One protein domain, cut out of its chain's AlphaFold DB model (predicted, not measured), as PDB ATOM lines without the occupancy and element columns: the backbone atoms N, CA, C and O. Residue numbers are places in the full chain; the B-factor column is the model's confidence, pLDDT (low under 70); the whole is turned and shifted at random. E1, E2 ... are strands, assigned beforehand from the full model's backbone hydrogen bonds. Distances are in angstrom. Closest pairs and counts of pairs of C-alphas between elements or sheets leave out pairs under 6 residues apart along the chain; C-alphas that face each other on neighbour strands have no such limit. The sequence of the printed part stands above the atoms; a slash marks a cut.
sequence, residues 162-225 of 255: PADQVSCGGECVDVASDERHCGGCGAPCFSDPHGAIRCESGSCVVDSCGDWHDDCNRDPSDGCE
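AT A GLANCE: This is residues 162 to 225 of the 255 residues of an uncharacterized protein of Myxococcales bacterium (UniProt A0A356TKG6). With little regular structure, this is a rod of two antiparallel hairpins, the larger E3 and E4 and, at one end, the tiny E1 and E2, joined by the looping residues 174 to 194, while residues 210 to 225 fold back at the opposite end. The printed part has 64 residues, 19 of them in four named strands, E1 to E4 in chain order, with no named helix: all strand. It is only just compact, close to loose, with a radius of gyration of the C-alphas of 12.8 A and spans of 41 by 16 by 15 A.

HOW THE PARTS SIT: E3, residues 195 to 200, and E4, residues 203 to 209, are antiparallel at 151 degrees; N 196 and O 208 are 2.8 A apart, within hydrogen-bond range. E1, residues 166 to 168, and E2, residues 171 to 173, are antiparallel at 133 degrees, with N 166 and O 173 at 2.8 A. E2 and E3 are apart.

IN THESE COORDINATES: E4 is 17.6 A long and E3 15.7 A. E1 begins at C-alpha 166 (152.821, 310.720, 159.948); E4 ends at C-alpha 209 (173.632, 317.538, 180.535).

THE WHOLE: The C-alphas farthest apart, of Gly 170 and Trp 212, are 41.4 A apart. The E2 to E3 link is long. The printed part has no cut, and no printed residue is under pLDDT 70.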
ATOM      1  N   PRO A 162     146.448 307.882 162.561       89.44
ATOM      2  CA  PRO A 162     145.716 308.654 163.555       89.44
ATOM      3  C   PRO A 162     146.072 310.142 163.480       89.44
ATOM      4  O   PRO A 162     147.129 310.514 162.966       89.44
ATOM      5  N   ALA A 163     145.198 310.989 164.028       87.56
ATOM      6  CA  ALA A 163     145.479 312.416 164.132       87.56
ATOM      7  C   ALA A 163     146.869 312.657 164.748       87.56
ATOM      8  O   ALA A 163     147.274 311.946 165.669       87.56
ATOM      9  N   ASP A 164     147.574 313.647 164.200       87.94
ATOM     10  CA  ASP A 164     148.908 314.083 164.625       87.94
ATOM     11  C   ASP A 164     150.042 313.053 164.423       87.94
ATOM     12  O   ASP A 164     151.147 313.243 164.921       87.94
ATOM     13  N   GLN A 165     149.813 311.991 163.638       93.81
ATOM     14  CA  GLN A 165     150.851 311.042 163.218       93.81
ATOM     15  C   GLN A 165     151.122 311.106 161.713       93.81
ATOM     16  O   GLN A 165     150.256 311.444 160.904       93.81
ATOM     17  N   VAL A 166     152.340 310.732 161.331       92.50
ATOM     18  CA  VAL A 166     152.821 310.720 159.948       92.50
ATOM     19  C   VAL A 166     153.109 309.284 159.522       92.50
ATOM     20  O   VAL A 166     153.682 308.507 160.283       92.50
ATOM     21  N   SER A 167     152.723 308.932 158.294       91.19
ATOM     22  CA  SER A 167     153.067 307.636 157.703       91.19
ATOM     23  C   SER A 167     154.535 307.625 157.282       91.19
ATOM     24  O   SER A 167     154.925 308.271 156.310       91.19
ATOM     25  N   CYS A 168     155.349 306.870 158.010       91.50
ATOM     26  CA  CYS A 168     156.765 306.663 157.753       91.50
ATOM     27  C   CYS A 168     156.988 305.233 157.262       91.50
ATOM     28  O   CYS A 168     157.216 304.312 158.040       91.50
ATOM     29  N   GLY A 169     156.889 305.029 155.944       85.00
ATOM     30  CA  GLY A 169     157.070 303.701 155.343       85.00
ATOM     31  C   GLY A 169     155.966 302.697 155.702       85.00
ATOM     32  O   GLY A 169     156.228 301.498 155.735       85.00
ATOM     33  N   GLY A 170     154.749 303.181 155.975       81.50
ATOM     34  CA  GLY A 170     153.592 302.360 156.351       81.50
ATOM     35  C   GLY A 170     153.401 302.175 157.860       81.50
ATOM     36  O   GLY A 170     152.387 301.615 158.271       81.50
ATOM     37  N   GLU A 171     154.328 302.664 158.685       88.56
ATOM     38  CA  GLU A 171     154.141 302.788 160.132       88.56
ATOM     39  C   GLU A 171     153.706 304.212 160.476       88.56
ATOM     40  O   GLU A 171     154.226 305.182 159.924       88.56
ATOM     41  N   CYS A 172     152.750 304.347 161.390       92.81
ATOM     42  CA  CYS A 172     152.317 305.649 161.868       92.81
ATOM     43  C   CYS A 172     153.173 306.086 163.048       92.81
ATOM     44  O   CYS A 172     153.242 305.398 164.065       92.81
ATOM     45  N   VAL A 173     153.827 307.231 162.885       95.62
ATOM     46  CA  VAL A 173     154.819 307.742 163.824       95.62
ATOM     47  C   VAL A 173     154.451 309.152 164.264       95.62
ATOM     48  O   VAL A 173     154.073 309.993 163.447       95.62
ATOM     49  N   ASP A 174     154.592 309.424 165.558       96.50
ATOM     50  CA  ASP A 174     154.499 310.775 166.107       96.50
ATOM     51  C   ASP A 174     155.836 311.506 165.925       96.50
ATOM     52  O   ASP A 174     156.756 311.390 166.734       96.50
ATOM     53  N   VAL A 175     155.937 312.284 164.848       97.06
ATOM     54  CA  VAL A 175     157.134 313.083 164.545       97.06
ATOM     55  C   VAL A 175     157.328 314.268 165.494       97.06
ATOM     56  O   VAL A 175     158.349 314.946 165.408       97.06
ATOM     57  N   ALA A 176     156.366 314.558 166.376       96.94
ATOM     58  CA  ALA A 176     156.476 315.638 167.346       96.94
ATOM     59  C   ALA A 176     157.196 315.215 168.635       96.94
ATOM     60  O   ALA A 176     157.680 316.092 169.358       96.94
ATOM     61  N   SER A 177     157.261 313.908 168.921       96.25
ATOM     62  CA  SER A 177     157.815 313.375 170.172       96.25
ATOM     63  C   SER A 177     158.716 312.138 170.025       96.25
ATOM     64  O   SER A 177     159.494 311.861 170.937       96.25
ATOM     65  N   ASP A 178     158.687 311.408 168.900       96.62
ATOM     66  CA  ASP A 178     159.601 310.280 168.674       96.62
ATOM     67  C   ASP A 178     161.007 310.787 168.323       96.62
ATOM     68  O   ASP A 178     161.250 311.352 167.256       96.62
ATOM     69  N   GLU A 179     161.963 310.519 169.210       95.50
ATOM     70  CA  GLU A 179     163.382 310.857 169.060       95.50
ATOM     71  C   GLU A 179     164.034 310.271 167.805       95.50
ATOM     72  O   GLU A 179     165.058 310.783 167.368       95.50
ATOM     73  N   ARG A 180     163.475 309.213 167.207       96.06
ATOM     74  CA  ARG A 180     163.993 308.591 165.974       96.06
ATOM     75  C   ARG A 180     163.405 309.204 164.700       96.06
ATOM     76  O   ARG A 180     163.878 308.897 163.605       96.06
ATOM     77  N   HIS A 181     162.377 310.039 164.836       97.00
ATOM     78  CA  HIS A 181     161.607 310.612 163.733       97.00
ATOM     79  C   HIS A 181     161.255 312.087 163.996       97.00
ATOM     80  O   HIS A 181     160.196 312.570 163.592       97.00
ATOM     81  N   CYS A 182     162.123 312.809 164.701       97.50
ATOM     82  CA  CYS A 182     161.827 314.138 165.201       97.50
ATOM     83  C   CYS A 182     161.777 315.165 164.065       97.50
ATOM     84  O   CYS A 182     162.767 315.421 163.380       97.50
ATOM     85  N   GLY A 183     160.595 315.732 163.838       95.94
ATOM     86  CA  GLY A 183     160.323 316.652 162.733       95.94
ATOM     87  C   GLY A 183     160.139 315.973 161.371       95.94
ATOM     88  O   GLY A 183     159.794 316.646 160.399       95.94
ATOM     89  N   GLY A 184     160.318 314.651 161.272       95.88
ATOM     90  CA  GLY A 184     160.116 313.915 160.027       95.88
ATOM     91  C   GLY A 184     160.561 312.454 160.066       95.88
ATOM     92  O   GLY A 184     161.307 312.010 160.936       95.88
ATOM     93  N   CYS A 185     160.119 311.685 159.072       96.12
ATOM     94  CA  CYS A 185     160.445 310.266 158.973       96.12
ATOM     95  C   CYS A 185     161.957 310.024 158.851       96.12
ATOM     96  O   CYS A 185     162.594 310.512 157.919       96.12
ATOM     97  N   GLY A 186     162.518 309.226 159.764       95.12
ATOM     98  CA  GLY A 186     163.929 308.850 159.759       95.12
ATOM     99  C   GLY A 186     164.867 310.002 160.106       95.12
ATOM    100  O   GLY A 186     166.027 309.966 159.698       95.12
ATOM    101  N   ALA A 187     164.373 311.017 160.819       96.00
ATOM    102  CA  ALA A 187     165.154 312.135 161.333       96.00
ATOM    103  C   ALA A 187     165.431 311.947 162.839       96.00
ATOM    104  O   ALA A 187     164.742 312.541 163.668       96.00
ATOM    105  N   PRO A 188     166.386 311.084 163.231       96.69
ATOM    106  CA  PRO A 188     166.707 310.913 164.635       96.69
ATOM    107  C   PRO A 188     167.402 312.155 165.197       96.69
ATOM    108  O   PRO A 188     168.203 312.792 164.510       96.69
ATOM    109  N   CYS A 189     167.148 312.452 166.467       96.62
ATOM    110  CA  CYS A 189     167.935 313.419 167.216       96.62
ATOM    111  C   CYS A 189     169.375 312.936 167.423       96.62
ATOM    112  O   CYS A 189     169.660 311.734 167.386       96.62
ATOM    113  N   PHE A 190     170.289 313.887 167.635       95.69
ATOM    114  CA  PHE A 190     171.677 313.575 167.952       95.69
ATOM    115  C   PHE A 190     171.756 312.735 169.235       95.69
ATOM    116  O   PHE A 190     171.034 312.970 170.202       95.69
ATOM    117  N   SER A 191     172.618 311.719 169.231       94.50
ATOM    118  CA  SER A 191     172.865 310.874 170.397       94.50
ATOM    119  C   SER A 191     174.112 311.370 171.118       94.50
ATOM    120  O   SER A 191     175.230 311.109 170.661       94.50
ATOM    121  N   ASP A 192     173.923 312.058 172.238       93.69
ATOM    122  CA  ASP A 192     175.011 312.605 173.039       93.69
ATOM    123  C   ASP A 192     175.432 311.626 174.159       93.69
ATOM    124  O   ASP A 192     174.574 311.065 174.841       93.69
ATOM    125  N   PRO A 193     176.735 311.358 174.364       94.06
ATOM    126  CA  PRO A 193     177.198 310.476 175.437       94.06
ATOM    127  C   PRO A 193     177.228 311.138 176.824       94.06
ATOM    128  O   PRO A 193     177.395 310.431 177.816       94.06
ATOM    129  N   HIS A 194     177.110 312.463 176.897       94.62
ATOM    130  CA  HIS A 194     177.213 313.279 178.104       94.62
ATOM    131  C   HIS A 194     175.876 313.915 178.499       94.62
ATOM    132  O   HIS A 194     175.832 314.714 179.430       94.62
ATOM    133  N   GLY A 195     174.776 313.543 177.850       93.94
ATOM    134  CA  GLY A 195     173.479 314.164 178.049       93.94
ATOM    135  C   GLY A 195     172.340 313.384 177.411       93.94
ATOM    136  O   GLY A 195     172.530 312.369 176.743       93.94
ATOM    137  N   ALA A 196     171.126 313.861 177.659       94.00
ATOM    138  CA  ALA A 196     169.918 313.377 177.014       94.00
ATOM    139  C   ALA A 196     169.425 314.427 176.018       94.00
ATOM    140  O   ALA A 196     169.375 315.617 176.332       94.00
ATOM    141  N   ILE A 197     169.028 313.977 174.831       95.75
ATOM    142  CA  ILE A 197     168.348 314.792 173.823       95.75
ATOM    143  C   ILE A 197     166.978 314.172 173.604       95.75
ATOM    144  O   ILE A 197     166.878 312.960 173.429       95.75
ATOM    145  N   ARG A 198     165.932 314.999 173.623       95.88
ATOM    146  CA  ARG A 198     164.551 314.564 173.389       95.88
ATOM    147  C   ARG A 198     163.962 315.267 172.174       95.88
ATOM    148  O   ARG A 198     164.430 316.334 171.779       95.88
ATOM    149  N   CYS A 199     162.897 314.701 171.622       97.81
ATOM    150  CA  CYS A 199     162.078 315.400 170.640       97.81
ATOM    151  C   CYS A 199     160.970 316.195 171.338       97.81
ATOM    152  O   CYS A 199     160.199 315.647 172.126       97.81
ATOM    153  N   GLU A 200     160.877 317.489 171.045       97.12
ATOM    154  CA  GLU A 200     159.830 318.362 171.558       97.12
ATOM    155  C   GLU A 200     159.217 319.180 170.423       97.12
ATOM    156  O   GLU A 200     159.879 319.993 169.780       97.12
ATOM    157  N   SER A 201     157.920 318.975 170.182       96.00
ATOM    158  CA  SER A 201     157.170 319.667 169.123       96.00
ATOM    159  C   SER A 201     157.826 319.550 167.737       96.00
ATOM    160  O   SER A 201     157.779 320.482 166.936       96.00
ATOM    161  N   GLY A 202     158.457 318.406 167.458       96.75
ATOM    162  CA  GLY A 202     159.114 318.122 166.180       96.75
ATOM    163  C   GLY A 202     160.479 318.782 166.009       96.75
ATOM    164  O   GLY A 202     160.968 318.903 164.891       96.75
ATOM    165  N   SER A 203     161.094 319.239 167.099       97.38
ATOM    166  CA  SER A 203     162.475 319.710 167.121       97.38
ATOM    167  C   SER A 203     163.250 318.998 168.220       97.38
ATOM    168  O   SER A 203     162.742 318.789 169.320       97.38
ATOM    169  N   CYS A 204     164.485 318.616 167.919       97.75
ATOM    170  CA  CYS A 204     165.378 318.070 168.928       97.75
ATOM    171  C   CYS A 204     165.748 319.168 169.920       97.75
ATOM    172  O   CYS A 204     166.003 320.303 169.520       97.75
ATOM    173  N   VAL A 205     165.777 318.834 171.204       96.69
ATOM    174  CA  VAL A 205     166.203 319.739 172.271       96.69
ATOM    175  C   VAL A 205     167.110 318.990 173.235       96.69
ATOM    176  O   VAL A 205     166.853 317.825 173.552       96.69
ATOM    177  N   VAL A 206     168.156 319.658 173.720       96.44
ATOM    178  CA  VAL A 206     168.968 319.132 174.820       96.44
ATOM    179  C   VAL A 206     168.097 319.125 176.079       96.44
ATOM    180  O   VAL A 206     167.594 320.161 176.519       96.44
ATOM    181  N   ASP A 207     167.847 317.935 176.621       95.50
ATOM    182  CA  ASP A 207     167.002 317.728 177.796       95.50
ATOM    183  C   ASP A 207     167.782 317.952 179.085       95.50
ATOM    184  O   ASP A 207     167.341 318.665 179.987       95.50
ATOM    185  N   SER A 208     168.963 317.347 179.163       94.75
ATOM    186  CA  SER A 208     169.845 317.487 180.310       94.75
ATOM    187  C   SER A 208     171.282 317.161 179.939       94.75
ATOM    188  O   SER A 208     171.532 316.258 179.145       94.75
ATOM    189  N   CYS A 209     172.214 317.866 180.575       96.56
ATOM    190  CA  CYS A 209     173.632 317.538 180.535       96.56
ATOM    191  C   CYS A 209     174.070 316.889 181.851       96.56
ATOM    192  O   CYS A 209     173.672 317.296 182.947       96.56
ATOM    193  N   GLY A 210     174.871 315.837 181.725       91.25
ATOM    194  CA  GLY A 210     175.494 315.067 182.790       91.25
ATOM    195  C   GLY A 210     177.019 315.090 182.678       91.25
ATOM    196  O   GLY A 210     177.599 315.819 181.880       91.25
ATOM    197  N   ASP A 211     177.694 314.314 183.528       88.75
ATOM    198  CA  ASP A 211     179.147 314.085 183.454       88.75
ATOM    199  C   ASP A 211     180.021 315.347 183.363       88.75
ATOM    200  O   ASP A 211     181.089 315.334 182.749       88.75
ATOM    201  N   TRP A 212     179.592 316.432 184.017       93.06
ATOM    202  CA  TRP A 212     180.278 317.729 183.990       93.06
ATOM    203  C   TRP A 212     180.407 318.320 182.584       93.06
ATOM    204  O   TRP A 212     181.432 318.926 182.269       93.06
ATOM    205  N   HIS A 213     179.379 318.150 181.760       96.31
ATOM    206  CA  HIS A 213     179.230 318.859 180.497       96.31
ATOM    207  C   HIS A 213     178.043 319.826 180.551       96.31
ATOM    208  O   HIS A 213     177.169 319.693 181.410       96.31
ATOM    209  N   ASP A 214     178.039 320.810 179.662       96.31
ATOM    210  CA  ASP A 214     176.978 321.803 179.497       96.31
ATOM    211  C   ASP A 214     176.813 322.129 178.004       96.31
ATOM    212  O   ASP A 214     177.775 321.999 177.241       96.31
ATOM    213  N   ASP A 215     175.598 322.528 177.623       96.06
ATOM    214  CA  ASP A 215     175.215 322.928 176.262       96.06
ATOM    215  C   ASP A 215     175.386 324.450 176.123       96.06
ATOM    216  O   ASP A 215     174.516 325.252 176.501       96.06
ATOM    217  N   CYS A 216     176.563 324.874 175.662       95.62
ATOM    218  CA  CYS A 216     176.952 326.282 175.700       95.62
ATOM    219  C   CYS A 216     176.507 327.063 174.469       95.62
ATOM    220  O   CYS A 216     176.261 328.275 174.562       95.62
ATOM    221  N   ASN A 217     176.397 326.396 173.325       94.62
ATOM    222  CA  ASN A 217     175.924 326.984 172.076       94.62
ATOM    223  C   ASN A 217     174.389 326.894 171.912       94.62
ATOM    224  O   ASN A 217     173.836 327.651 171.105       94.62
ATOM    225  N   ARG A 218     173.700 326.072 172.718       94.00
ATOM    226  CA  ARG A 218     172.268 325.745 172.614       94.00
ATOM    227  C   ARG A 218     171.885 325.096 171.292       94.00
ATOM    228  O   ARG A 218     170.778 325.331 170.793       94.00
ATOM    229  N   ASP A 219     172.803 324.333 170.709       95.38
ATOM    230  CA  ASP A 219     172.580 323.579 169.486       95.38
ATOM    231  C   ASP A 219     172.323 322.098 169.821       95.38
ATOM    232  O   ASP A 219     173.224 321.345 170.188       95.38
ATOM    233  N   PRO A 220     171.087 321.607 169.637       95.19
ATOM    234  CA  PRO A 220     170.765 320.202 169.873       95.19
ATOM    235  C   PRO A 220     171.463 319.239 168.897       95.19
ATOM    236  O   PRO A 220     171.297 318.026 169.016       95.19
ATOM    237  N   SER A 221     172.195 319.749 167.904       94.69
ATOM    238  CA  SER A 221     172.903 318.946 166.905       94.69
ATOM    239  C   SER A 221     174.262 318.433 167.384       94.69
ATOM    240  O   SER A 221     174.762 317.468 166.804       94.69
ATOM    241  N   ASP A 222     174.862 319.063 168.396       94.44
ATOM    242  CA  ASP A 222     176.132 318.640 168.998       94.44
ATOM    243  C   ASP A 222     176.075 318.419 170.518       94.44
ATOM    244  O   ASP A 222     177.034 317.890 171.080       94.44
ATOM    245  N   GLY A 223     174.921 318.657 171.146       94.75
ATOM    246  CA  GLY A 223     174.595 318.114 172.462       94.75
ATOM    247  C   GLY A 223     175.265 318.861 173.610       94.75
ATOM    248  O   GLY A 223     175.195 320.078 173.677       94.75
ATOM    249  N   CYS A 224     175.843 318.128 174.562       96.75
ATOM    250  CA  CYS A 224     176.496 318.708 175.737       96.75
ATOM    251  C   CYS A 224     178.000 318.807 175.463       96.75
ATOM    252  O   CYS A 224     178.810 318.007 175.937       96.75
ATOM    253  N   GLU A 225     178.367 319.765 174.623       94.75
ATOM    254  CA  GLU A 225     179.647 319.837 173.929       94.75
ATOM    255  C   GLU A 225     180.794 320.388 174.789       94.75
ATOM    256  O   GLU A 225     181.971 320.189 174.464       94.75
TER     257      GLU A 225